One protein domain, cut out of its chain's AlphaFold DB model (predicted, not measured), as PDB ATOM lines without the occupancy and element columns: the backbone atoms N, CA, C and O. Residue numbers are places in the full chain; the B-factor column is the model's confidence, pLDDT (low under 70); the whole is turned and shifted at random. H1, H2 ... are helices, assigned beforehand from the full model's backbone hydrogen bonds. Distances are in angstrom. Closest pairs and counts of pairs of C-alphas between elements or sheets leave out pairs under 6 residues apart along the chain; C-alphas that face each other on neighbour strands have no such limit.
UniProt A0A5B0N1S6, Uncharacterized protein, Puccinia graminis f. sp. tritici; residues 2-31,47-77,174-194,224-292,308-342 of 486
ATOM      1  N   PRO A   2       3.792  -7.492  21.644       55.12
ATOM      2  CA  PRO A   2       4.116  -8.522  20.645       55.12
ATOM      3  C   PRO A   2       3.800  -9.965  21.078       55.12
ATOM      4  O   PRO A   2       3.318 -10.758  20.273       55.12
ATOM      5  N   HIS A   3       3.952 -10.293  22.367       55.34
ATOM      6  CA  HIS A   3       3.661 -11.633  22.896       55.34
ATOM      7  C   HIS A   3       2.191 -12.071  22.725       55.34
ATOM      8  O   HIS A   3       1.927 -13.253  22.516       55.34
ATOM      9  N   ILE A   4       1.231 -11.134  22.739       64.31
ATOM     10  CA  ILE A   4      -0.198 -11.429  22.509       64.31
ATOM     11  C   ILE A   4      -0.445 -11.770  21.031       64.31
ATOM     12  O   ILE A   4      -1.267 -12.632  20.712       64.31
ATOM     13  N   LEU A   5       0.286 -11.113  20.125       69.75
ATOM     14  CA  LEU A   5       0.160 -11.305  18.680       69.75
ATOM     15  C   LEU A   5       0.782 -12.637  18.245       69.75
ATOM     16  O   LEU A   5       0.180 -13.343  17.442       69.75
ATOM     17  N   ILE A   6       1.908 -13.042  18.846       70.19
ATOM     18  CA  ILE A   6       2.582 -14.321  18.557       70.19
ATOM     19  C   ILE A   6       1.630 -15.517  18.710       70.19
ATOM     20  O   ILE A   6       1.619 -16.406  17.860       70.19
ATOM     21  N   VAL A   7       0.779 -15.536  19.744       70.38
ATOM     22  CA  VAL A   7      -0.208 -16.616  19.941       70.38
ATOM     23  C   VAL A   7      -1.208 -16.678  18.784       70.38
ATOM     24  O   VAL A   7      -1.556 -17.765  18.328       70.38
ATOM     25  N   LYS A   8      -1.646 -15.527  18.261       76.94
ATOM     26  CA  LYS A   8      -2.579 -15.471  17.125       76.94
ATOM     27  C   LYS A   8      -1.936 -15.879  15.803       76.94
ATOM     28  O   LYS A   8      -2.656 -16.330  14.925       76.94
ATOM     29  N   LEU A   9      -0.612 -15.789  15.676       81.50
ATOM     30  CA  LEU A   9       0.125 -16.234  14.489       81.50
ATOM     31  C   LEU A   9       0.396 -17.748  14.465       81.50
ATOM     32  O   LEU A   9       0.796 -18.281  13.430       81.50
ATOM     33  N   LYS A  10       0.154 -18.471  15.569       81.69
ATOM     34  CA  LYS A  10       0.239 -19.941  15.626       81.69
ATOM     35  C   LYS A  10      -0.996 -20.585  14.984       81.69
ATOM     36  O   LYS A  10      -1.841 -21.179  15.654       81.69
ATOM     37  N   VAL A  11      -1.127 -20.431  13.669       88.44
ATOM     38  CA  VAL A  11      -2.228 -20.984  12.874       88.44
ATOM     39  C   VAL A  11      -1.674 -21.787  11.704       88.44
ATOM     40  O   VAL A  11      -0.801 -21.314  10.984       88.44
ATOM     41  N   ASP A  12      -2.215 -22.988  11.500       91.81
ATOM     42  CA  ASP A  12      -1.954 -23.790  10.306       91.81
ATOM     43  C   ASP A  12      -2.958 -23.411   9.206       91.81
ATOM     44  O   ASP A  12      -4.125 -23.811   9.224       91.81
ATOM     45  N   LEU A  13      -2.505 -22.587   8.259       93.19
ATOM     46  CA  LEU A  13      -3.331 -22.142   7.134       93.19
ATOM     47  C   LEU A  13      -3.685 -23.291   6.182       93.19
ATOM     48  O   LEU A  13      -4.756 -23.261   5.580       93.19
ATOM     49  N   GLY A  14      -2.815 -24.297   6.049       90.25
ATOM     50  CA  GLY A  14      -3.061 -25.461   5.202       90.25
ATOM     51  C   GLY A  14      -4.201 -26.309   5.754       90.25
ATOM     52  O   GLY A  14      -5.128 -26.652   5.017       90.25
ATOM     53  N   GLN A  15      -4.182 -26.561   7.064       92.56
ATOM     54  CA  GLN A  15      -5.269 -27.234   7.765       92.56
ATOM     55  C   GLN A  15      -6.580 -26.445   7.653       92.56
ATOM     56  O   GLN A  15      -7.597 -27.013   7.258       92.56
ATOM     57  N   LEU A  16      -6.571 -25.135   7.940       92.56
ATOM     58  CA  LEU A  16      -7.782 -24.308   7.841       92.56
ATOM     59  C   LEU A  16      -8.359 -24.277   6.422       92.56
ATOM     60  O   LEU A  16      -9.577 -24.324   6.256       92.56
ATOM     61  N   ALA A  17      -7.507 -24.223   5.398       91.56
ATOM     62  CA  ALA A  17      -7.950 -24.247   4.010       91.56
ATOM     63  C   ALA A  17      -8.568 -25.604   3.629       91.56
ATOM     64  O   ALA A  17      -9.620 -25.638   2.988       91.56
ATOM     65  N   ALA A  18      -7.967 -26.717   4.063       91.19
ATOM     66  CA  ALA A  18      -8.510 -28.056   3.840       91.19
ATOM     67  C   ALA A  18      -9.862 -28.252   4.549       91.19
ATOM     68  O   ALA A  18     -10.820 -28.737   3.949       91.19
ATOM     69  N   GLU A  19      -9.966 -27.805   5.802       92.12
ATOM     70  CA  GLU A  19     -11.208 -27.835   6.573       92.12
ATOM     71  C   GLU A  19     -12.308 -26.964   5.955       92.12
ATOM     72  O   GLU A  19     -13.479 -27.352   5.963       92.12
ATOM     73  N   ALA A  20     -11.945 -25.802   5.402       90.44
ATOM     74  CA  ALA A  20     -12.872 -24.939   4.681       90.44
ATOM     75  C   ALA A  20     -13.364 -25.597   3.387       90.44
ATOM     76  O   ALA A  20     -14.554 -25.531   3.085       90.44
ATOM     77  N   ALA A  21     -12.481 -26.266   2.641       89.06
ATOM     78  CA  ALA A  21     -12.863 -26.992   1.435       89.06
ATOM     79  C   ALA A  21     -13.828 -28.136   1.770       89.06
ATOM     80  O   ALA A  21     -14.871 -28.280   1.136       89.06
ATOM     81  N   GLU A  22     -13.524 -28.933   2.794       90.44
ATOM     82  CA  GLU A  22     -14.394 -30.017   3.260       90.44
ATOM     83  C   GLU A  22     -15.782 -29.500   3.671       90.44
ATOM     84  O   GLU A  22     -16.806 -30.027   3.222       90.44
ATOM     85  N   ALA A  23     -15.827 -28.435   4.479       87.31
ATOM     86  CA  ALA A  23     -17.076 -27.826   4.921       87.31
ATOM     87  C   ALA A  23     -17.881 -27.265   3.741       87.31
ATOM     88  O   ALA A  23     -19.082 -27.510   3.647       87.31
ATOM     89  N   HIS A  24     -17.223 -26.580   2.804       87.25
ATOM     90  CA  HIS A  24     -17.872 -26.014   1.626       87.25
ATOM     91  C   HIS A  24     -18.476 -27.089   0.716       87.25
ATOM     92  O   HIS A  24     -19.626 -26.963   0.302       87.25
ATOM     93  N   ASN A  25     -17.752 -28.184   0.472       85.75
ATOM     94  CA  ASN A  25     -18.244 -29.300  -0.345       85.75
ATOM     95  C   ASN A  25     -19.378 -30.094   0.327       85.75
ATOM     96  O   ASN A  25     -20.104 -30.822  -0.349       85.75
ATOM     97  N   SER A  26     -19.533 -29.969   1.648       84.44
ATOM     98  CA  SER A  26     -20.596 -30.630   2.414       84.44
ATOM     99  C   SER A  26     -21.926 -29.866   2.382       84.44
ATOM    100  O   SER A  26     -22.956 -30.422   2.769       84.44
ATOM    101  N   ILE A  27     -21.930 -28.605   1.929       81.19
ATOM    102  CA  ILE A  27     -23.142 -27.788   1.800       81.19
ATOM    103  C   ILE A  27     -23.846 -28.157   0.482       81.19
ATOM    104  O   ILE A  27     -23.241 -28.038  -0.585       81.19
ATOM    105  N   PRO A  28     -25.121 -28.597   0.508       73.31
ATOM    106  CA  PRO A  28     -25.843 -28.947  -0.710       73.31
ATOM    107  C   PRO A  28     -25.955 -27.754  -1.666       73.31
ATOM    108  O   PRO A  28     -26.544 -26.726  -1.331       73.31
ATOM    109  N   THR A  29     -25.463 -27.903  -2.894       62.06
ATOM    110  CA  THR A  29     -25.686 -26.949  -3.986       62.06
ATOM    111  C   THR A  29     -27.097 -27.134  -4.551       62.06
ATOM    112  O   THR A  29     -27.307 -27.795  -5.565       62.06
ATOM    113  N   ALA A  30     -28.111 -26.591  -3.872       55.00
ATOM    114  CA  ALA A  30     -29.472 -26.594  -4.405       55.00
ATOM    115  C   ALA A  30     -29.590 -25.587  -5.570       55.00
ATOM    116  O   ALA A  30     -29.162 -24.436  -5.423       55.00
ATOM    117  N   PRO A  31     -30.186 -25.957  -6.721       51.25
ATOM    118  CA  PRO A  31     -30.548 -24.982  -7.740       51.25
ATOM    119  C   PRO A  31     -31.532 -23.966  -7.146       51.25
ATOM    120  O   PRO A  31     -32.433 -24.338  -6.394       51.25
ATOM    121  N   PRO A  47     -24.060 -27.172  10.611       87.38
ATOM    122  CA  PRO A  47     -22.735 -27.316  11.215       87.38
ATOM    123  C   PRO A  47     -21.583 -26.943  10.267       87.38
ATOM    124  O   PRO A  47     -20.560 -26.435  10.718       87.38
ATOM    125  N   ALA A  48     -21.753 -27.161   8.957       86.06
ATOM    126  CA  ALA A  48     -20.778 -26.777   7.940       86.06
ATOM    127  C   ALA A  48     -20.698 -25.251   7.759       86.06
ATOM    128  O   ALA A  48     -19.598 -24.708   7.701       86.06
ATOM    129  N   GLU A  49     -21.837 -24.549   7.742       86.00
ATOM    130  CA  GLU A  49     -21.879 -23.079   7.680       86.00
ATOM    131  C   GLU A  49     -21.267 -22.441   8.932       86.00
ATOM    132  O   GLU A  49     -20.453 -21.530   8.814       86.00
ATOM    133  N   LEU A  50     -21.565 -22.974  10.124       88.31
ATOM    134  CA  LEU A  50     -20.945 -22.519  11.375       88.31
ATOM    135  C   LEU A  50     -19.428 -22.749  11.390       88.31
ATOM    136  O   LEU A  50     -18.677 -21.911  11.893       88.31
ATOM    137  N   LYS A  51     -18.957 -23.872  10.829       91.38
ATOM    138  CA  LYS A  51     -17.521 -24.148  10.694       91.38
ATOM    139  C   LYS A  51     -16.855 -23.141   9.755       91.38
ATOM    140  O   LYS A  51     -15.809 -22.606  10.110       91.38
ATOM    141  N   LEU A  52     -17.465 -22.839   8.605       90.19
ATOM    142  CA  LEU A  52     -16.957 -21.819   7.680       90.19
ATOM    143  C   LEU A  52     -16.898 -20.435   8.334       90.19
ATOM    144  O   LEU A  52     -15.862 -19.783   8.252       90.19
ATOM    145  N   GLU A  53     -17.950 -20.028   9.046       90.56
ATOM    146  CA  GLU A  53     -17.984 -18.752   9.771       90.56
ATOM    147  C   GLU A  53     -16.894 -18.686  10.858       90.56
ATOM    148  O   GLU A  53     -16.227 -17.666  11.035       90.56
ATOM    149  N   SER A  54     -16.654 -19.790  11.572       93.25
ATOM    150  CA  SER A  54     -15.569 -19.873  12.553       93.25
ATOM    151  C   SER A  54     -14.185 -19.756  11.907       93.25
ATOM    152  O   SER A  54     -13.304 -19.103  12.474       93.25
ATOM    153  N   ILE A  55     -13.970 -20.391  10.749       93.25
ATOM    154  CA  ILE A  55     -12.707 -20.307  10.003       93.25
ATOM    155  C   ILE A  55     -12.497 -18.878   9.498       93.25
ATOM    156  O   ILE A  55     -11.420 -18.321   9.701       93.25
ATOM    157  N   GLU A  56     -13.528 -18.263   8.918       94.06
ATOM    158  CA  GLU A  56     -13.505 -16.876   8.449       94.06
ATOM    159  C   GLU A  56     -13.076 -15.924   9.570       94.06
ATOM    160  O   GLU A  56     -12.062 -15.242   9.436       94.06
ATOM    161  N   ARG A  57     -13.755 -15.962  10.725       93.06
ATOM    162  CA  ARG A  57     -13.418 -15.121  11.888       93.06
ATOM    163  C   ARG A  57     -11.970 -15.308  12.344       93.06
ATOM    164  O   ARG A  57     -11.303 -14.334  12.701       93.06
ATOM    165  N   ARG A  58     -11.469 -16.550  12.345       93.69
ATOM    166  CA  ARG A  58     -10.084 -16.852  12.732       93.69
ATOM    167  C   ARG A  58      -9.089 -16.265  11.731       93.69
ATOM    168  O   ARG A  58      -8.120 -15.648  12.161       93.69
ATOM    169  N   LEU A  59      -9.334 -16.414  10.430       94.31
ATOM    170  CA  LEU A  59      -8.481 -15.849   9.382       94.31
ATOM    171  C   LEU A  59      -8.497 -14.314   9.405       94.31
ATOM    172  O   LEU A  59      -7.434 -13.702   9.351       94.31
ATOM    173  N   THR A  60      -9.663 -13.687   9.588       94.06
ATOM    174  CA  THR A  60      -9.769 -12.228   9.753       94.06
ATOM    175  C   THR A  60      -8.930 -11.735  10.930       94.06
ATOM    176  O   THR A  60      -8.205 -10.751  10.801       94.06
ATOM    177  N   LEU A  61      -8.966 -12.436  12.069       92.69
ATOM    178  CA  LEU A  61      -8.160 -12.071  13.233       92.69
ATOM    179  C   LEU A  61      -6.653 -12.182  12.958       92.69
ATOM    180  O   LEU A  61      -5.898 -11.309  13.381       92.69
ATOM    181  N   VAL A  62      -6.212 -13.232  12.253       93.94
ATOM    182  CA  VAL A  62      -4.802 -13.395  11.847       93.94
ATOM    183  C   VAL A  62      -4.376 -12.261  10.920       93.94
ATOM    184  O   VAL A  62      -3.311 -11.683  11.117       93.94
ATOM    185  N   GLN A  63      -5.207 -11.918   9.938       92.88
ATOM    186  CA  GLN A  63      -4.906 -10.848   8.994       92.88
ATOM    187  C   GLN A  63      -4.777  -9.489   9.696       92.88
ATOM    188  O   GLN A  63      -3.795  -8.792   9.469       92.88
ATOM    189  N   LEU A  64      -5.701  -9.150  10.601       91.56
ATOM    190  CA  LEU A  64      -5.622  -7.923  11.406       91.56
ATOM    191  C   LEU A  64      -4.393  -7.913  12.326       91.56
ATOM    192  O   LEU A  64      -3.730  -6.889  12.470       91.56
ATOM    193  N   ALA A  65      -4.053  -9.055  12.932       92.00
ATOM    194  CA  ALA A  65      -2.839  -9.174  13.735       92.00
ATOM    195  C   ALA A  65      -1.578  -8.923  12.894       92.00
ATOM    196  O   ALA A  65      -0.658  -8.260  13.368       92.00
ATOM    197  N   LEU A  66      -1.541  -9.407  11.648       92.62
ATOM    198  CA  LEU A  66      -0.426  -9.179  10.729       92.62
ATOM    199  C   LEU A  66      -0.268  -7.715  10.311       92.62
ATOM    200  O   LEU A  66       0.854  -7.310  10.034       92.62
ATOM    201  N   GLU A  67      -1.336  -6.915  10.284       89.88
ATOM    202  CA  GLU A  67      -1.221  -5.474  10.009       89.88
ATOM    203  C   GLU A  67      -0.449  -4.765  11.127       89.88
ATOM    204  O   GLU A  67       0.540  -4.086  10.857       89.88
ATOM    205  N   LEU A  68      -0.805  -5.039  12.386       89.25
ATOM    206  CA  LEU A  68      -0.092  -4.504  13.552       89.25
ATOM    207  C   LEU A  68       1.355  -5.012  13.629       89.25
ATOM    208  O   LEU A  68       2.271  -4.264  13.958       89.25
ATOM    209  N   VAL A  69       1.571  -6.295  13.324       89.38
ATOM    210  CA  VAL A  69       2.919  -6.881  13.287       89.38
ATOM    211  C   VAL A  69       3.748  -6.275  12.161       89.38
ATOM    212  O   VAL A  69       4.929  -6.028  12.362       89.38
ATOM    213  N   GLY A  70       3.159  -6.017  10.994       89.38
ATOM    214  CA  GLY A  70       3.852  -5.403   9.866       89.38
ATOM    215  C   GLY A  70       4.335  -3.986  10.170       89.38
ATOM    216  O   GLY A  70       5.455  -3.644   9.787       89.38
ATOM    217  N   GLU A  71       3.526  -3.196  10.882       88.19
ATOM    218  CA  GLU A  71       3.907  -1.869  11.384       88.19
ATOM    219  C   GLU A  71       5.026  -1.960  12.425       88.19
ATOM    220  O   GLU A  71       6.020  -1.248  12.319       88.19
ATOM    221  N   TRP A  72       4.915  -2.889  13.376       86.50
ATOM    222  CA  TRP A  72       5.950  -3.108  14.387       86.50
ATOM    223  C   TRP A  72       7.268  -3.626  13.788       86.50
ATOM    224  O   TRP A  72       8.339  -3.178  14.167       86.50
ATOM    225  N   CYS A  73       7.224  -4.504  12.781       87.81
ATOM    226  CA  CYS A  73       8.419  -4.926  12.042       87.81
ATOM    227  C   CYS A  73       9.103  -3.762  11.306       87.81
ATOM    228  O   CYS A  73      10.285  -3.866  10.976       87.81
ATOM    229  N   ALA A  74       8.367  -2.691  10.996       85.75
ATOM    230  CA  ALA A  74       8.905  -1.488  10.373       85.75
ATOM    231  C   ALA A  74       9.438  -0.463  11.394       85.75
ATOM    232  O   ALA A  74      10.093   0.495  10.975       85.75
ATOM    233  N   SER A  75       9.181  -0.645  12.698       78.62
ATOM    234  CA  SER A  75       9.785   0.156  13.768       78.62
ATOM    235  C   SER A  75      11.062  -0.507  14.307       78.62
ATOM    236  O   SER A  75      11.256  -1.718  14.201       78.62
ATOM    237  N   ALA A  76      11.984   0.299  14.847       61.88
ATOM    238  CA  ALA A  76      13.233  -0.197  15.438       61.88
ATOM    239  C   ALA A  76      13.020  -0.883  16.806       61.88
ATOM    240  O   ALA A  76      13.927  -1.553  17.297       61.88
ATOM    241  N   ASP A  77      11.806  -0.799  17.362       61.78
ATOM    242  CA  ASP A  77      11.380  -1.329  18.671       61.78
ATOM    243  C   ASP A  77      11.423  -2.873  18.766       61.78
ATOM    244  O   ASP A  77      11.027  -3.473  19.765       61.78
ATOM    245  N   PRO A 174      12.680 -10.741  20.280       74.19
ATOM    246  CA  PRO A 174      11.301 -10.795  19.787       74.19
ATOM    247  C   PRO A 174      11.194 -11.123  18.282       74.19
ATOM    248  O   PRO A 174      10.360 -11.941  17.880       74.19
ATOM    249  N   PHE A 175      12.097 -10.580  17.452       82.31
ATOM    250  CA  PHE A 175      12.212 -10.922  16.025       82.31
ATOM    251  C   PHE A 175      12.591 -12.389  15.775       82.31
ATOM    252  O   PHE A 175      12.075 -12.998  14.839       82.31
ATOM    253  N   SER A 176      13.428 -12.992  16.626       82.25
ATOM    254  CA  SER A 176      13.838 -14.400  16.492       82.25
ATOM    255  C   SER A 176      12.633 -15.345  16.590       82.25
ATOM    256  O   SER A 176      12.489 -16.279  15.800       82.25
ATOM    257  N   HIS A 177      11.705 -15.066  17.511       80.81
ATOM    258  CA  HIS A 177      10.470 -15.841  17.639       80.81
ATOM    259  C   HIS A 177       9.517 -15.612  16.466       80.81
ATOM    260  O   HIS A 177       8.927 -16.559  15.939       80.81
ATOM    261  N   LEU A 178       9.378 -14.356  16.042       88.19
ATOM    262  CA  LEU A 178       8.445 -13.968  14.996       88.19
ATOM    263  C   LEU A 178       8.829 -14.530  13.616       88.19
ATOM    264  O   LEU A 178       7.947 -14.904  12.842       88.19
ATOM    265  N   LEU A 179      10.129 -14.647  13.331       90.12
ATOM    266  CA  LEU A 179      10.667 -15.076  12.040       90.12
ATOM    267  C   LEU A 179      10.066 -16.401  11.547       90.12
ATOM    268  O   LEU A 179       9.602 -16.493  10.411       90.12
ATOM    269  N   SER A 180      10.024 -17.420  12.409       89.25
ATOM    270  CA  SER A 180       9.490 -18.741  12.049       89.25
ATOM    271  C   SER A 180       7.977 -18.717  11.789       89.25
ATOM    272  O   SER A 180       7.492 -19.358  10.852       89.25
ATOM    273  N   HIS A 181       7.231 -17.941  12.579       90.88
ATOM    274  CA  HIS A 181       5.784 -17.806  12.447       90.88
ATOM    275  C   HIS A 181       5.409 -17.083  11.156       90.88
ATOM    276  O   HIS A 181       4.584 -17.588  10.394       90.88
ATOM    277  N   LEU A 182       6.062 -15.957  10.865       94.19
ATOM    278  CA  LEU A 182       5.841 -15.236   9.615       94.19
ATOM    279  C   LEU A 182       6.230 -16.078   8.398       94.19
ATOM    280  O   LEU A 182       5.474 -16.119   7.433       94.19
ATOM    281  N   ASN A 183       7.344 -16.818   8.458       94.94
ATOM    282  CA  ASN A 183       7.743 -17.721   7.374       94.94
ATOM    283  C   ASN A 183       6.673 -18.780   7.076       94.94
ATOM    284  O   ASN A 183       6.423 -19.108   5.922       94.94
ATOM    285  N   ASN A 184       6.024 -19.327   8.105       93.00
ATOM    286  CA  ASN A 184       4.967 -20.317   7.909       93.00
ATOM    287  C   ASN A 184       3.695 -19.708   7.311       93.00
ATOM    288  O   ASN A 184       3.093 -20.326   6.439       93.00
ATOM    289  N   LEU A 185       3.315 -18.498   7.727       95.25
ATOM    290  CA  LEU A 185       2.149 -17.799   7.179       95.25
ATOM    291  C   LEU A 185       2.388 -17.280   5.751       95.25
ATOM    292  O   LEU A 185       1.444 -17.195   4.973       95.25
ATOM    293  N   ALA A 186       3.634 -16.965   5.390       95.44
ATOM    294  CA  ALA A 186       4.007 -16.478   4.062       95.44
ATOM    295  C   ALA A 186       3.942 -17.560   2.966       95.44
ATOM    296  O   ALA A 186       3.818 -17.227   1.788       95.44
ATOM    297  N   LYS A 187       4.006 -18.850   3.329       93.75
ATOM    298  CA  LYS A 187       3.944 -19.973   2.377       93.75
ATOM    299  C   LYS A 187       2.540 -20.090   1.773       93.75
ATOM    300  O   LYS A 187       1.598 -20.349   2.528       93.75
ATOM    301  N   PRO A 188       2.379 -19.953   0.445       92.12
ATOM    302  CA  PRO A 188       1.073 -20.051  -0.193       92.12
ATOM    303  C   PRO A 188       0.430 -21.422   0.031       92.12
ATOM    304  O   PRO A 188       1.061 -22.461  -0.157       92.12
ATOM    305  N   THR A 189      -0.851 -21.440   0.398       90.62
ATOM    306  CA  THR A 189      -1.621 -22.694   0.432       90.62
ATOM    307  C   THR A 189      -1.853 -23.233  -0.990       90.62
ATOM    308  O   THR A 189      -1.949 -22.447  -1.934       90.62
ATOM    309  N   PRO A 190      -2.047 -24.555  -1.185       84.69
ATOM    310  CA  PRO A 190      -2.305 -25.127  -2.514       84.69
ATOM    311  C   PRO A 190      -3.509 -24.510  -3.247       84.69
ATOM    312  O   PRO A 190      -3.541 -24.460  -4.477       84.69
ATOM    313  N   TYR A 191      -4.499 -24.014  -2.500       81.06
ATOM    314  CA  TYR A 191      -5.687 -23.347  -3.038       81.06
ATOM    315  C   TYR A 191      -5.367 -21.995  -3.694       81.06
ATOM    316  O   TYR A 191      -6.078 -21.575  -4.606       81.06
ATOM    317  N   PHE A 192      -4.255 -21.353  -3.318       81.50
ATOM    318  CA  PHE A 192      -3.787 -20.114  -3.942       81.50
ATOM    319  C   PHE A 192      -3.508 -20.286  -5.445       81.50
ATOM    320  O   PHE A 192      -3.721 -19.362  -6.237       81.50
ATOM    321  N   TYR A 193      -3.101 -21.490  -5.860       75.62
ATOM    322  CA  TYR A 193      -2.727 -21.830  -7.238       75.62
ATOM    323  C   TYR A 193      -3.863 -22.418  -8.083       75.62
ATOM    324  O   TYR A 193      -3.711 -22.549  -9.299       75.62
ATOM    325  N   GLN A 194      -5.017 -22.737  -7.491       72.62
ATOM    326  CA  GLN A 194      -6.153 -23.263  -8.250       72.62
ATOM    327  C   GLN A 194      -6.661 -22.210  -9.244       72.62
ATOM    328  O   GLN A 194      -6.976 -21.088  -8.860       72.62
ATOM    329  N   ILE A 224     -12.650 -23.851  -2.184       83.12
ATOM    330  CA  ILE A 224     -12.917 -23.054  -0.976       83.12
ATOM    331  C   ILE A 224     -13.809 -21.846  -1.311       83.12
ATOM    332  O   ILE A 224     -13.797 -21.400  -2.460       83.12
ATOM    333  N   PRO A 225     -14.564 -21.294  -0.340       85.19
ATOM    334  CA  PRO A 225     -15.319 -20.058  -0.540       85.19
ATOM    335  C   PRO A 225     -14.419 -18.881  -0.936       85.19
ATOM    336  O   PRO A 225     -13.325 -18.730  -0.389       85.19
ATOM    337  N   ASP A 226     -14.915 -18.007  -1.822       82.75
ATOM    338  CA  ASP A 226     -14.159 -16.860  -2.350       82.75
ATOM    339  C   ASP A 226     -13.601 -15.975  -1.224       82.75
ATOM    340  O   ASP A 226     -12.419 -15.652  -1.230       82.75
ATOM    341  N   LEU A 227     -14.405 -15.662  -0.201       86.00
ATOM    342  CA  LEU A 227     -13.958 -14.845   0.931       86.00
ATOM    343  C   LEU A 227     -12.799 -15.488   1.709       86.00
ATOM    344  O   LEU A 227     -11.843 -14.807   2.065       86.00
ATOM    345  N   ILE A 228     -12.837 -16.803   1.930       89.31
ATOM    346  CA  ILE A 228     -11.749 -17.523   2.604       89.31
ATOM    347  C   ILE A 228     -10.489 -17.524   1.729       89.31
ATOM    348  O   ILE A 228      -9.390 -17.331   2.244       89.31
ATOM    349  N   CYS A 229     -10.633 -17.685   0.411       87.94
ATOM    350  CA  CYS A 229      -9.515 -17.582  -0.527       87.94
ATOM    351  C   CYS A 229      -8.865 -16.188  -0.500       87.94
ATOM    352  O   CYS A 229      -7.638 -16.073  -0.526       87.94
ATOM    353  N   GLU A 230      -9.676 -15.134  -0.433       87.31
ATOM    354  CA  GLU A 230      -9.228 -13.742  -0.340       87.31
ATOM    355  C   GLU A 230      -8.501 -13.477   0.990       87.31
ATOM    356  O   GLU A 230      -7.396 -12.934   0.983       87.31
ATOM    357  N   LEU A 231      -9.041 -13.952   2.120       91.00
ATOM    358  CA  LEU A 231      -8.388 -13.852   3.433       91.00
ATOM    359  C   LEU A 231      -7.040 -14.591   3.462       91.00
ATOM    360  O   LEU A 231      -6.043 -14.035   3.914       91.00
ATOM    361  N   LEU A 232      -6.976 -15.823   2.942       92.75
ATOM    362  CA  LEU A 232      -5.722 -16.583   2.846       92.75
ATOM    363  C   LEU A 232      -4.684 -15.843   1.992       92.75
ATOM    364  O   LEU A 232      -3.530 -15.710   2.397       92.75
ATOM    365  N   SER A 233      -5.104 -15.311   0.842       90.56
ATOM    366  CA  SER A 233      -4.247 -14.513  -0.044       90.56
ATOM    367  C   SER A 233      -3.694 -13.277   0.670       90.56
ATOM    368  O   SER A 233      -2.494 -13.008   0.603       90.56
ATOM    369  N   GLY A 234      -4.554 -12.563   1.403       91.88
ATOM    370  CA  GLY A 234      -4.172 -11.411   2.216       91.88
ATOM    371  C   GLY A 234      -3.176 -11.768   3.318       91.88
ATOM    372  O   GLY A 234      -2.199 -11.051   3.509       91.88
ATOM    373  N   ILE A 235      -3.366 -12.898   4.002       94.94
ATOM    374  CA  ILE A 235      -2.446 -13.380   5.043       94.94
ATOM    375  C   ILE A 235      -1.062 -13.690   4.461       94.94
ATOM    376  O   ILE A 235      -0.067 -13.220   5.013       94.94
ATOM    377  N   HIS A 236      -0.978 -14.421   3.343       95.31
ATOM    378  CA  HIS A 236       0.303 -14.734   2.694       95.31
ATOM    379  C   HIS A 236       1.066 -13.465   2.293       95.31
ATOM    380  O   HIS A 236       2.267 -13.344   2.552       95.31
ATOM    381  N   LEU A 237       0.351 -12.497   1.709       94.25
ATOM    382  CA  LEU A 237       0.902 -11.205   1.313       94.25
ATOM    383  C   LEU A 237       1.425 -10.425   2.523       94.25
ATOM    384  O   LEU A 237       2.604 -10.085   2.569       94.25
ATOM    385  N   ARG A 238       0.583 -10.221   3.541       94.56
ATOM    386  CA  ARG A 238       0.939  -9.457   4.746       94.56
ATOM    387  C   ARG A 238       2.073 -10.097   5.539       94.56
ATOM    388  O   ARG A 238       2.930  -9.384   6.048       94.56
ATOM    389  N   ALA A 239       2.111 -11.426   5.631       96.00
ATOM    390  CA  ALA A 239       3.211 -12.130   6.281       96.00
ATOM    391  C   ALA A 239       4.536 -11.937   5.524       96.00
ATOM    392  O   ALA A 239       5.570 -11.713   6.150       96.00
ATOM    393  N   THR A 240       4.499 -11.966   4.189       96.81
ATOM    394  CA  THR A 240       5.673 -11.696   3.341       96.81
ATOM    395  C   THR A 240       6.138 -10.243   3.469       96.81
ATOM    396  O   THR A 240       7.334  -9.992   3.606       96.81
ATOM    397  N   ASP A 241       5.207  -9.286   3.500       95.19
ATOM    398  CA  ASP A 241       5.515  -7.868   3.726       95.19
ATOM    399  C   ASP A 241       6.120  -7.630   5.115       95.19
ATOM    400  O   ASP A 241       7.104  -6.905   5.247       95.19
ATOM    401  N   ALA A 242       5.589  -8.282   6.153       94.94
ATOM    402  CA  ALA A 242       6.122  -8.190   7.511       94.94
ATOM    403  C   ALA A 242       7.537  -8.784   7.622       94.94
ATOM    404  O   ALA A 242       8.382  -8.211   8.313       94.94
ATOM    405  N   LEU A 243       7.823  -9.891   6.920       95.69
ATOM    406  CA  LEU A 243       9.187 -10.423   6.792       95.69
ATOM    407  C   LEU A 243      10.107  -9.402   6.128       95.69
ATOM    408  O   LEU A 243      11.190  -9.137   6.643       95.69
ATOM    409  N   ASN A 244       9.674  -8.803   5.018       95.75
ATOM    410  CA  ASN A 244      10.458  -7.797   4.313       95.75
ATOM    411  C   ASN A 244      10.743  -6.568   5.190       95.75
ATOM    412  O   ASN A 244      11.883  -6.116   5.242       95.75
ATOM    413  N   ASN A 245       9.735  -6.050   5.898       93.88
ATOM    414  CA  ASN A 245       9.904  -4.928   6.823       93.88
ATOM    415  C   ASN A 245      10.925  -5.267   7.909       93.88
ATOM    416  O   ASN A 245      11.854  -4.498   8.121       93.88
ATOM    417  N   MET A 246      10.810  -6.454   8.512       91.56
ATOM    418  CA  MET A 246      11.767  -6.932   9.507       91.56
ATOM    419  C   MET A 246      13.188  -7.009   8.932       91.56
ATOM    420  O   MET A 246      14.115  -6.529   9.575       91.56
ATOM    421  N   MET A 247      13.377  -7.548   7.719       92.56
ATOM    422  CA  MET A 247      14.698  -7.600   7.073       92.56
ATOM    423  C   MET A 247      15.263  -6.203   6.791       92.56
ATOM    424  O   MET A 247      16.435  -5.966   7.048       92.56
ATOM    425  N   ILE A 248      14.448  -5.262   6.306       91.38
ATOM    426  CA  ILE A 248      14.882  -3.875   6.072       91.38
ATOM    427  C   ILE A 248      15.258  -3.190   7.388       91.38
ATOM    428  O   ILE A 248      16.240  -2.456   7.435       91.38
ATOM    429  N   THR A 249      14.489  -3.411   8.454       89.00
ATOM    430  CA  THR A 249      14.811  -2.885   9.782       89.00
ATOM    431  C   THR A 249      16.132  -3.463  10.280       89.00
ATOM    432  O   THR A 249      16.974  -2.699  10.733       89.00
ATOM    433  N   ILE A 250      16.361  -4.772  10.124       86.44
ATOM    434  CA  ILE A 250      17.633  -5.421  10.474       86.44
ATOM    435  C   ILE A 250      18.807  -4.825   9.677       86.44
ATOM    436  O   ILE A 250      19.799  -4.433  10.284       86.44
ATOM    437  N   ASP A 251      18.674  -4.705   8.353       86.25
ATOM    438  CA  ASP A 251      19.681  -4.119   7.444       86.25
ATOM    439  C   ASP A 251      20.008  -2.661   7.820       86.25
ATOM    440  O   ASP A 251      21.157  -2.243   7.793       86.25
ATOM    441  N   ARG A 252      19.012  -1.876   8.255       83.75
ATOM    442  CA  ARG A 252      19.207  -0.475   8.679       83.75
ATOM    443  C   ARG A 252      19.887  -0.305  10.034       83.75
ATOM    444  O   ARG A 252      20.302   0.806  10.350       83.75
ATOM    445  N   LEU A 253      19.978  -1.357  10.844       73.56
ATOM    446  CA  LEU A 253      20.694  -1.301  12.121       73.56
ATOM    447  C   LEU A 253      22.212  -1.389  11.944       73.56
ATOM    448  O   LEU A 253      22.950  -1.221  12.923       73.56
ATOM    449  N   GLU A 254      22.681  -1.599  10.712       61.00
ATOM    450  CA  GLU A 254      24.079  -1.462  10.333       61.00
ATOM    451  C   GLU A 254      24.600  -0.068  10.744       61.00
ATOM    452  O   GLU A 254      24.241   0.963  10.179       61.00
ATOM    453  N   GLY A 255      25.431  -0.030  11.793       54.28
ATOM    454  CA  GLY A 255      26.060   1.192  12.311       54.28
ATOM    455  C   GLY A 255      25.535   1.712  13.657       54.28
ATOM    456  O   GLY A 255      26.243   2.491  14.289       54.28
ATOM    457  N   ALA A 256      24.374   1.254  14.146       56.69
ATOM    458  CA  ALA A 256      23.863   1.628  15.478       56.69
ATOM    459  C   ALA A 256      24.511   0.799  16.607       56.69
ATOM    460  O   ALA A 256      24.781   1.300  17.695       56.69
ATOM    461  N   SER A 257      24.837  -0.465  16.325       54.53
ATOM    462  CA  SER A 257      25.814  -1.263  17.065       54.53
ATOM    463  C   SER A 257      26.290  -2.405  16.164       54.53
ATOM    464  O   SER A 257      25.500  -3.085  15.515       54.53
ATOM    465  N   THR A 258      27.594  -2.670  16.110       47.94
ATOM    466  CA  THR A 258      28.203  -3.742  15.292       47.94
ATOM    467  C   THR A 258      27.798  -5.163  15.717       47.94
ATOM    468  O   THR A 258      28.254  -6.151  15.132       47.94
ATOM    469  N   HIS A 259      26.936  -5.277  16.730       55.38
ATOM    470  CA  HIS A 259      26.575  -6.506  17.412       55.38
ATOM    471  C   HIS A 259      25.087  -6.874  17.313       55.38
ATOM    472  O   HIS A 259      24.741  -7.907  17.870       55.38
ATOM    473  N   SER A 260      24.211  -6.129  16.621       73.75
ATOM    474  CA  SER A 260      22.787  -6.509  16.495       73.75
ATOM    475  C   SER A 260      22.508  -7.374  15.259       73.75
ATOM    476  O   SER A 260      22.072  -8.513  15.409       73.75
ATOM    477  N   GLU A 261      22.842  -6.912  14.048       79.25
ATOM    478  CA  GLU A 261      22.596  -7.648  12.795       79.25
ATOM    479  C   GLU A 261      23.401  -8.955  12.732       79.25
ATOM    480  O   GLU A 261      22.836 -10.042  12.605       79.25
ATOM    481  N   LYS A 262      24.727  -8.891  12.905       81.50
ATOM    482  CA  LYS A 262      25.598 -10.084  12.877       81.50
ATOM    483  C   LYS A 262      25.215 -11.111  13.947       81.50
ATOM    484  O   LYS A 262      25.252 -12.318  13.693       81.50
ATOM    485  N   LYS A 263      24.824 -10.653  15.141       82.56
ATOM    486  CA  LYS A 263      24.333 -11.519  16.229       82.56
ATOM    487  C   LYS A 263      22.980 -12.125  15.877       82.56
ATOM    488  O   LYS A 263      22.794 -13.324  16.068       82.56
ATOM    489  N   PHE A 264      22.065 -11.337  15.314       85.88
ATOM    490  CA  PHE A 264      20.768 -11.824  14.864       85.88
ATOM    491  C   PHE A 264      20.932 -12.922  13.813       85.88
ATOM    492  O   PHE A 264      20.390 -14.014  13.985       85.88
ATOM    493  N   VAL A 265      21.732 -12.671  12.772       87.62
ATOM    494  CA  VAL A 265      21.950 -13.633  11.689       87.62
ATOM    495  C   VAL A 265      22.638 -14.899  12.200       87.62
ATOM    496  O   VAL A 265      22.197 -15.998  11.873       87.62
ATOM    497  N   SER A 266      23.673 -14.778  13.038       85.62
ATOM    498  CA  SER A 266      24.359 -15.948  13.613       85.62
ATOM    499  C   SER A 266      23.476 -16.775  14.554       85.62
ATOM    500  O   SER A 266      23.624 -17.993  14.595       85.62
ATOM    501  N   THR A 267      22.523 -16.151  15.250       87.06
ATOM    502  CA  THR A 267      21.583 -16.843  16.150       87.06
ATOM    503  C   THR A 267      20.412 -17.484  15.392       87.06
ATOM    504  O   THR A 267      19.853 -18.476  15.849       87.06
ATOM    505  N   ASN A 268      20.052 -16.958  14.216       88.75
ATOM    506  CA  ASN A 268      18.852 -17.353  13.466       88.75
ATOM    507  C   ASN A 268      19.149 -18.020  12.111       88.75
ATOM    508  O   ASN A 268      18.291 -18.008  11.227       88.75
ATOM    509  N   GLN A 269      20.334 -18.612  11.925       88.25
ATOM    510  CA  GLN A 269      20.774 -19.156  10.629       88.25
ATOM    511  C   GLN A 269      19.772 -20.133   9.997       88.25
ATOM    512  O   GLN A 269      19.407 -19.963   8.834       88.25
ATOM    513  N   ASP A 270      19.282 -21.113  10.760       88.56
ATOM    514  CA  ASP A 270      18.344 -22.125  10.254       88.56
ATOM    515  C   ASP A 270      17.006 -21.508   9.834       88.56
ATOM    516  O   ASP A 270      16.475 -21.812   8.763       88.56
ATOM    517  N   SER A 271      16.480 -20.593  10.652       91.06
ATOM    518  CA  SER A 271      15.239 -19.872  10.367       91.06
ATOM    519  C   SER A 271      15.382 -18.977   9.137       91.06
ATOM    520  O   SER A 271      14.499 -18.972   8.282       91.06
ATOM    521  N   LEU A 272      16.503 -18.264   8.999       92.44
ATOM    522  CA  LEU A 272      16.793 -17.419   7.837       92.44
ATOM    523  C   LEU A 272      16.967 -18.245   6.562       92.44
ATOM    524  O   LEU A 272      16.448 -17.873   5.513       92.44
ATOM    525  N   HIS A 273      17.621 -19.401   6.650       91.12
ATOM    526  CA  HIS A 273      17.723 -20.333   5.535       91.12
ATOM    527  C   HIS A 273      16.362 -20.928   5.148       91.12
ATOM    528  O   HIS A 273      16.062 -21.090   3.963       91.12
ATOM    529  N   ALA A 274      15.491 -21.199   6.122       92.56
ATOM    530  CA  ALA A 274      14.119 -21.604   5.846       92.56
ATOM    531  C   ALA A 274      13.318 -20.484   5.160       92.56
ATOM    532  O   ALA A 274      12.538 -20.779   4.258       92.56
ATOM    533  N   VAL A 275      13.504 -19.217   5.550       94.31
ATOM    534  CA  VAL A 275      12.876 -18.062   4.880       94.31
ATOM    535  C   VAL A 275      13.408 -17.916   3.457       94.31
ATOM    536  O   VAL A 275      12.614 -17.802   2.530       94.31
ATOM    537  N   TRP A 276      14.725 -18.017   3.261       93.12
ATOM    538  CA  TRP A 276      15.359 -18.002   1.940       93.12
ATOM    539  C   TRP A 276      14.725 -19.025   0.995       93.12
ATOM    540  O   TRP A 276      14.282 -18.677  -0.102       93.12
ATOM    541  N   LYS A 277      14.615 -20.281   1.447       92.69
ATOM    542  CA  LYS A 277      13.978 -21.363   0.689       92.69
ATOM    543  C   LYS A 277      12.510 -21.070   0.379       92.69
ATOM    544  O   LYS A 277      12.105 -21.245  -0.766       92.69
ATOM    545  N   SER A 278      11.730 -20.617   1.362       93.44
ATOM    546  CA  SER A 278      10.312 -20.286   1.163       93.44
ATOM    547  C   SER A 278      10.116 -19.139   0.174       93.44
ATOM    548  O   SER A 278       9.286 -19.249  -0.724       93.44
ATOM    549  N   CYS A 279      10.872 -18.044   0.315       93.19
ATOM    550  CA  CYS A 279      10.807 -16.899  -0.592       93.19
ATOM    551  C   CYS A 279      11.138 -17.335  -2.016       93.19
ATOM    552  O   CYS A 279      10.389 -17.028  -2.941       93.19
ATOM    553  N   TRP A 280      12.213 -18.113  -2.179       92.88
ATOM    554  CA  TRP A 280      12.602 -18.631  -3.481       92.88
ATOM    555  C   TRP A 280      11.528 -19.533  -4.103       92.88
ATOM    556  O   TRP A 280      11.166 -19.345  -5.266       92.88
ATOM    557  N   LEU A 281      10.999 -20.489  -3.333       92.75
ATOM    558  CA  LEU A 281       9.962 -21.403  -3.801       92.75
ATOM    559  C   LEU A 281       8.742 -20.619  -4.299       92.75
ATOM    560  O   LEU A 281       8.368 -20.760  -5.464       92.75
ATOM    561  N   THR A 282       8.223 -19.703  -3.477       93.31
ATOM    562  CA  THR A 282       7.095 -18.825  -3.823       93.31
ATOM    563  C   THR A 282       7.369 -18.004  -5.085       93.31
ATOM    564  O   THR A 282       6.527 -17.949  -5.981       93.31
ATOM    565  N   THR A 283       8.554 -17.392  -5.209       92.94
ATOM    566  CA  THR A 283       8.938 -16.647  -6.417       92.94
ATOM    567  C   THR A 283       8.925 -17.541  -7.654       92.94
ATOM    568  O   THR A 283       8.339 -17.164  -8.669       92.94
ATOM    569  N   SER A 284       9.539 -18.723  -7.581       90.81
ATOM    570  CA  SER A 284       9.650 -19.635  -8.723       90.81
ATOM    571  C   SER A 284       8.292 -20.191  -9.173       90.81
ATOM    572  O   SER A 284       8.000 -20.215 -10.373       90.81
ATOM    573  N   GLU A 285       7.422 -20.552  -8.225       88.81
ATOM    574  CA  GLU A 285       6.066 -21.036  -8.493       88.81
ATOM    575  C   GLU A 285       5.208 -19.940  -9.137       88.81
ATOM    576  O   GLU A 285       4.593 -20.149 -10.188       88.81
ATOM    577  N   LEU A 286       5.208 -18.731  -8.566       88.06
ATOM    578  CA  LEU A 286       4.410 -17.619  -9.085       88.06
ATOM    579  C   LEU A 286       4.914 -17.104 -10.427       88.06
ATOM    580  O   LEU A 286       4.098 -16.772 -11.291       88.06
ATOM    581  N   ALA A 287       6.230 -17.086 -10.639       84.12
ATOM    582  CA  ALA A 287       6.799 -16.788 -11.942       84.12
ATOM    583  C   ALA A 287       6.249 -17.765 -12.988       84.12
ATOM    584  O   ALA A 287       5.704 -17.333 -14.007       84.12
ATOM    585  N   HIS A 288       6.286 -19.072 -12.712       76.88
ATOM    586  CA  HIS A 288       5.756 -20.089 -13.620       76.88
ATOM    587  C   HIS A 288       4.275 -19.853 -13.968       76.88
ATOM    588  O   HIS A 288       3.894 -19.887 -15.144       76.88
ATOM    589  N   HIS A 289       3.443 -19.516 -12.980       68.94
ATOM    590  CA  HIS A 289       2.033 -19.186 -13.208       68.94
ATOM    591  C   HIS A 289       1.828 -17.894 -14.018       68.94
ATOM    592  O   HIS A 289       0.968 -17.857 -14.904       68.94
ATOM    593  N   ALA A 290       2.632 -16.854 -13.786       66.38
ATOM    594  CA  ALA A 290       2.593 -15.617 -14.570       66.38
ATOM    595  C   ALA A 290       2.976 -15.851 -16.045       66.38
ATOM    596  O   ALA A 290       2.410 -15.234 -16.952       66.38
ATOM    597  N   HIS A 291       3.897 -16.783 -16.310       59.03
ATOM    598  CA  HIS A 291       4.249 -17.222 -17.662       59.03
ATOM    599  C   HIS A 291       3.121 -17.989 -18.359       59.03
ATOM    600  O   HIS A 291       2.823 -17.722 -19.527       59.03
ATOM    601  N   LEU A 292       2.479 -18.928 -17.659       47.12
ATOM    602  CA  LEU A 292       1.365 -19.711 -18.206       47.12
ATOM    603  C   LEU A 292       0.149 -18.829 -18.523       47.12
ATOM    604  O   LEU A 292      -0.474 -19.005 -19.573       47.12
ATOM    605  N   GLN A 308      -7.809 -13.223  -7.951       69.69
ATOM    606  CA  GLN A 308      -6.755 -14.191  -7.652       69.69
ATOM    607  C   GLN A 308      -5.466 -13.989  -8.472       69.69
ATOM    608  O   GLN A 308      -4.370 -14.176  -7.950       69.69
ATOM    609  N   GLN A 309      -5.565 -13.578  -9.740       72.75
ATOM    610  CA  GLN A 309      -4.389 -13.279 -10.563       72.75
ATOM    611  C   GLN A 309      -3.700 -11.990 -10.088       72.75
ATOM    612  O   GLN A 309      -2.473 -11.926 -10.073       72.75
ATOM    613  N   CYS A 310      -4.478 -11.000  -9.635       76.44
ATOM    614  CA  CYS A 310      -3.950  -9.792  -8.996       76.44
ATOM    615  C   CYS A 310      -3.179 -10.134  -7.708       76.44
ATOM    616  O   CYS A 310      -2.035  -9.710  -7.547       76.44
ATOM    617  N   HIS A 311      -3.745 -10.978  -6.836       82.69
ATOM    618  CA  HIS A 311      -3.072 -11.412  -5.605       82.69
ATOM    619  C   HIS A 311      -1.775 -12.178  -5.872       82.69
ATOM    620  O   HIS A 311      -0.785 -11.954  -5.180       82.69
ATOM    621  N   ARG A 312      -1.738 -13.041  -6.895       86.56
ATOM    622  CA  ARG A 312      -0.509 -13.749  -7.301       86.56
ATOM    623  C   ARG A 312       0.595 -12.787  -7.724       86.56
ATOM    624  O   ARG A 312       1.745 -12.975  -7.342       86.56
ATOM    625  N   GLU A 313       0.255 -11.759  -8.493       87.75
ATOM    626  CA  GLU A 313       1.223 -10.758  -8.945       87.75
ATOM    627  C   GLU A 313       1.736  -9.895  -7.784       87.75
ATOM    628  O   GLU A 313       2.943  -9.689  -7.657       87.75
ATOM    629  N   GLN A 314       0.848  -9.460  -6.883       90.56
ATOM    630  CA  GLN A 314       1.226  -8.733  -5.666       90.56
ATOM    631  C   GLN A 314       2.119  -9.571  -4.745       90.56
ATOM    632  O   GLN A 314       3.120  -9.074  -4.223       90.56
ATOM    633  N   LEU A 315       1.802 -10.856  -4.579       93.44
ATOM    634  CA  LEU A 315       2.615 -11.761  -3.779       93.44
ATOM    635  C   LEU A 315       3.980 -12.015  -4.426       93.44
ATOM    636  O   LEU A 315       4.980 -12.047  -3.717       93.44
ATOM    637  N   LEU A 316       4.059 -12.115  -5.757       94.31
ATOM    638  CA  LEU A 316       5.337 -12.229  -6.468       94.31
ATOM    639  C   LEU A 316       6.221 -10.995  -6.238       94.31
ATOM    640  O   LEU A 316       7.413 -11.141  -5.966       94.31
ATOM    641  N   ILE A 317       5.649  -9.787  -6.311       93.94
ATOM    642  CA  ILE A 317       6.368  -8.537  -6.009       93.94
ATOM    643  C   ILE A 317       6.906  -8.567  -4.576       93.94
ATOM    644  O   ILE A 317       8.076  -8.248  -4.348       93.94
ATOM    645  N   SER A 318       6.071  -8.970  -3.620       95.31
ATOM    646  CA  SER A 318       6.429  -8.995  -2.198       95.31
ATOM    647  C   SER A 318       7.485 -10.056  -1.901       95.31
ATOM    648  O   SER A 318       8.464  -9.768  -1.219       95.31
ATOM    649  N   ALA A 319       7.377 -11.243  -2.506       96.31
ATOM    650  CA  ALA A 319       8.369 -12.311  -2.394       96.31
ATOM    651  C   ALA A 319       9.728 -11.895  -2.975       96.31
ATOM    652  O   ALA A 319      10.744 -12.074  -2.311       96.31
ATOM    653  N   LEU A 320       9.758 -11.270  -4.161       95.88
ATOM    654  CA  LEU A 320      10.993 -10.725  -4.745       95.88
ATOM    655  C   LEU A 320      11.607  -9.633  -3.859       95.88
ATOM    656  O   LEU A 320      12.822  -9.586  -3.683       95.88
ATOM    657  N   THR A 321      10.775  -8.763  -3.285       95.56
ATOM    658  CA  THR A 321      11.240  -7.685  -2.401       95.56
ATOM    659  C   THR A 321      11.825  -8.250  -1.105       95.56
ATOM    660  O   THR A 321      12.922  -7.856  -0.718       95.56
ATOM    661  N   CYS A 322      11.151  -9.225  -0.489       96.44
ATOM    662  CA  CYS A 322      11.641  -9.929   0.693       96.44
ATOM    663  C   CYS A 322      12.927 -10.715   0.403       96.44
ATOM    664  O   CYS A 322      13.830 -10.760   1.231       96.44
ATOM    665  N   PHE A 323      13.033 -11.334  -0.773       93.75
ATOM    666  CA  PHE A 323      14.228 -12.069  -1.175       93.75
ATOM    667  C   PHE A 323      15.428 -11.132  -1.370       93.75
ATOM    668  O   PHE A 323      16.535 -11.442  -0.929       93.75
ATOM    669  N   TRP A 324      15.207  -9.951  -1.954       94.56
ATOM    670  CA  TRP A 324      16.213  -8.893  -2.051       94.56
ATOM    671  C   TRP A 324      16.664  -8.378  -0.675       94.56
ATOM    672  O   TRP A 324      17.866  -8.332  -0.418       94.56
ATOM    673  N   SER A 325      15.741  -8.025   0.226       94.06
ATOM    674  CA  SER A 325      16.106  -7.509   1.557       94.06
ATOM    675  C   SER A 325      16.790  -8.570   2.418       94.06
ATOM    676  O   SER A 325      17.803  -8.283   3.049       94.06
ATOM    677  N   LEU A 326      16.321  -9.820   2.366       92.94
ATOM    678  CA  LEU A 326      16.992 -10.952   3.003       92.94
ATOM    679  C   LEU A 326      18.413 -11.149   2.459       92.94
ATOM    680  O   LEU A 326      19.339 -11.371   3.236       92.94
ATOM    681  N   SER A 327      18.603 -11.048   1.139       91.44
ATOM    682  CA  SER A 327      19.935 -11.141   0.528       91.44
ATOM    683  C   SER A 327      20.876 -10.077   1.092       91.44
ATOM    684  O   SER A 327      22.013 -10.395   1.424       91.44
ATOM    685  N   ARG A 328      20.400  -8.838   1.256       89.25
ATOM    686  CA  ARG A 328      21.203  -7.751   1.826       89.25
ATOM    687  C   ARG A 328      21.627  -8.017   3.264       89.25
ATOM    688  O   ARG A 328      22.823  -7.984   3.519       89.25
ATOM    689  N   VAL A 329      20.692  -8.382   4.145       89.50
ATOM    690  CA  VAL A 329      20.991  -8.720   5.553       89.50
ATOM    691  C   VAL A 329      22.046  -9.827   5.646       89.50
ATOM    692  O   VAL A 329      22.998  -9.776   6.424       89.50
ATOM    693  N   LEU A 330      21.899 -10.866   4.822       87.88
ATOM    694  CA  LEU A 330      22.828 -11.994   4.820       87.88
ATOM    695  C   LEU A 330      24.223 -11.605   4.294       87.88
ATOM    696  O   LEU A 330      25.227 -12.093   4.819       87.88
ATOM    697  N   LEU A 331      24.293 -10.720   3.293       84.94
ATOM    698  CA  LEU A 331      25.550 -10.196   2.752       84.94
ATOM    699  C   LEU A 331      26.233  -9.205   3.712       84.94
ATOM    700  O   LEU A 331      27.440  -9.330   3.929       84.94
ATOM    701  N   GLY A 332      25.484  -8.276   4.316       80.56
ATOM    702  CA  GLY A 332      25.974  -7.278   5.279       80.56
ATOM    703  C   GLY A 332      26.559  -7.914   6.543       80.56
ATOM    704  O   GLY A 332      27.629  -7.530   7.027       80.56
ATOM    705  N   ALA A 333      25.966  -9.023   6.997       77.44
ATOM    706  CA  ALA A 333      26.510  -9.814   8.097       77.44
ATOM    707  C   ALA A 333      27.884 -10.464   7.795       77.44
ATOM    708  O   ALA A 333      28.529 -10.981   8.713       77.44
ATOM    709  N   GLY A 334      28.359 -10.435   6.542       67.94
ATOM    710  CA  GLY A 334      29.645 -11.008   6.131       67.94
ATOM    711  C   GLY A 334      29.659 -12.540   6.120       67.94
ATOM    712  O   GLY A 334      30.724 -13.149   6.219       67.94
ATOM    713  N   ILE A 335      28.487 -13.178   6.039       63.62
ATOM    714  CA  ILE A 335      28.358 -14.636   5.998       63.62
ATOM    715  C   ILE A 335      28.354 -15.081   4.540       63.62
ATOM    716  O   ILE A 335      27.392 -14.833   3.820       63.62
ATOM    717  N   SER A 336      29.410 -15.767   4.101       57.19
ATOM    718  CA  SER A 336      29.538 -16.105   2.679       57.19
ATOM    719  C   SER A 336      29.067 -17.495   2.238       57.19
ATOM    720  O   SER A 336      28.929 -17.648   1.038       57.19
ATOM    721  N   SER A 337      28.763 -18.498   3.085       56.16
ATOM    722  CA  SER A 337      28.872 -19.871   2.525       56.16
ATOM    723  C   SER A 337      27.936 -21.029   2.951       56.16
ATOM    724  O   SER A 337      28.204 -22.155   2.541       56.16
ATOM    725  N   PRO A 338      26.809 -20.859   3.679       61.06
ATOM    726  CA  PRO A 338      25.758 -21.889   3.513       61.06
ATOM    727  C   PRO A 338      24.341 -21.390   3.224       61.06
ATOM    728  O   PRO A 338      23.560 -22.158   2.671       61.06
ATOM    729  N   ILE A 339      23.987 -20.150   3.569       66.69
ATOM    730  CA  ILE A 339      22.589 -19.688   3.463       66.69
ATOM    731  C   ILE A 339      22.273 -19.188   2.047       66.69
ATOM    732  O   ILE A 339      21.248 -19.556   1.477       66.69
ATOM    733  N   ILE A 340      23.170 -18.395   1.454       73.94
ATOM    734  CA  ILE A 340      23.011 -17.852   0.099       73.94
ATOM    735  C   ILE A 340      23.600 -18.845  -0.913       73.94
ATOM    736  O   ILE A 340      24.662 -18.627  -1.489       73.94
ATOM    737  N   GLN A 341      22.923 -19.975  -1.121       79.44
ATOM    738  CA  GLN A 341      23.242 -20.871  -2.236       79.44
ATOM    739  C   GLN A 341      22.441 -20.445  -3.460       79.44
ATOM    740  O   GLN A 341      21.296 -20.860  -3.642       79.44
ATOM    741  N   VAL A 342      23.046 -19.586  -4.280       86.38
ATOM    742  CA  VAL A 342      22.446 -19.176  -5.550       86.38
ATOM    743  C   VAL A 342      22.713 -20.247  -6.592       86.38
ATOM    744  O   VAL A 342      23.867 -20.555  -6.874       86.38
TER     745      VAL A 342
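This is residues 2 to 31, 47 to 77, 174 to 194, 224 to 292 and 308 to 342 of the 486 residues of an uncharacterized protein of Puccinia graminis f. sp. tritici (UniProt A0A5B0N1S6). Three long helices, H3, H6 and H9, lie side by side and run the same way, with H6 in the middle; H2, H4 and H8 pack on one side of this row and run against it, making an elongated six-helix bundle. Short H1 packs on H3 and H4, and small H5 and H7 sit near opposite ends of H6. The printed part has 186 residues, with nine named helices, H1 to H9 in chain order, and no named strand; the class is all helix. It is compact, with a radius of gyration of the C-alphas of 17.7 A, and spans 66 by 40 by 23 A.

H1, residues 2 to 9, begins at C-alpha 2 (4.116, -8.522, 20.645). H2 is residues 13 to 26, 19.8 A long, and H3 is residues 47 to 73, 38.4 A. H4, residues 174 to 186, measures 18.2 A, and H5 is residues 190 to 193. H6, residues 226 to 252, begins at C-alpha 226 (-14.159, -16.860, -2.350) and measures 38.8 A. H7 is residues 261 to 267, and H8, residues 269 to 292, measures 34.8 A. H9, residues 308 to 332, measures 35.9 A and ends at C-alpha 332 (25.974, -7.278, 5.279).

H6 is the hub, touching five helices. It touches H9 at a shallow tilt of 19 degrees, the same way; their closest C-alphas, those of Asn 244 and Cys 322, are 4.4 A apart. It touches H3 at a shallow tilt of 18 degrees, the same way, closest at C-alphas 70 and 242, 4.3 A. With residues 235 to 246 alone it touches H4, opposite ways at 36 degrees, only just a steep tilt; the closest C-alphas, 186 and 236, are 4.3 A apart. H5 touches H6 closest at C-alphas 192 and 233, 6.8 A. H2 and H6 only just touch, with 3 pairs of C-alphas within 8 A, closest at C-alphas 13 and 232, 7.4 A. The bundle of H2, H3, H4, H6, H8 and H9 is up and down, each running against the one before it. H8 touches H9, closest at C-alphas 279 and 319, 5.5 A. H1 touches H3, closest at C-alphas 8 and 62, 6.1 A. H7 and H9 only just touch, with 3 pairs within 8 A, closest at C-alphas 265 and 330, 7.1 A. H3 and H9 are apart. Each O i to N i+4 pair is within hydrogen-bond range in H2, H3, H6, H7, H8 and H9, against 2 of 4 in H1 and 7 of 9 in H4; H5 is too short for such a pair.

The C-alphas of Pro 31 and Thr 258, the two farthest apart, are 66.6 A apart. Four cuts leave C-alpha gaps of 20.6 A from 31 to 47, 9.5 A from 77 to 174, 9.9 A from 194 to 224 and 14.4 A from 292 to 308. Of the links printed whole, H6 to H7 is short and the others are tight. Mean pLDDT of the printed part is 84.5; 26 residues are under 70, among them 254 to 259 and 334 to 339.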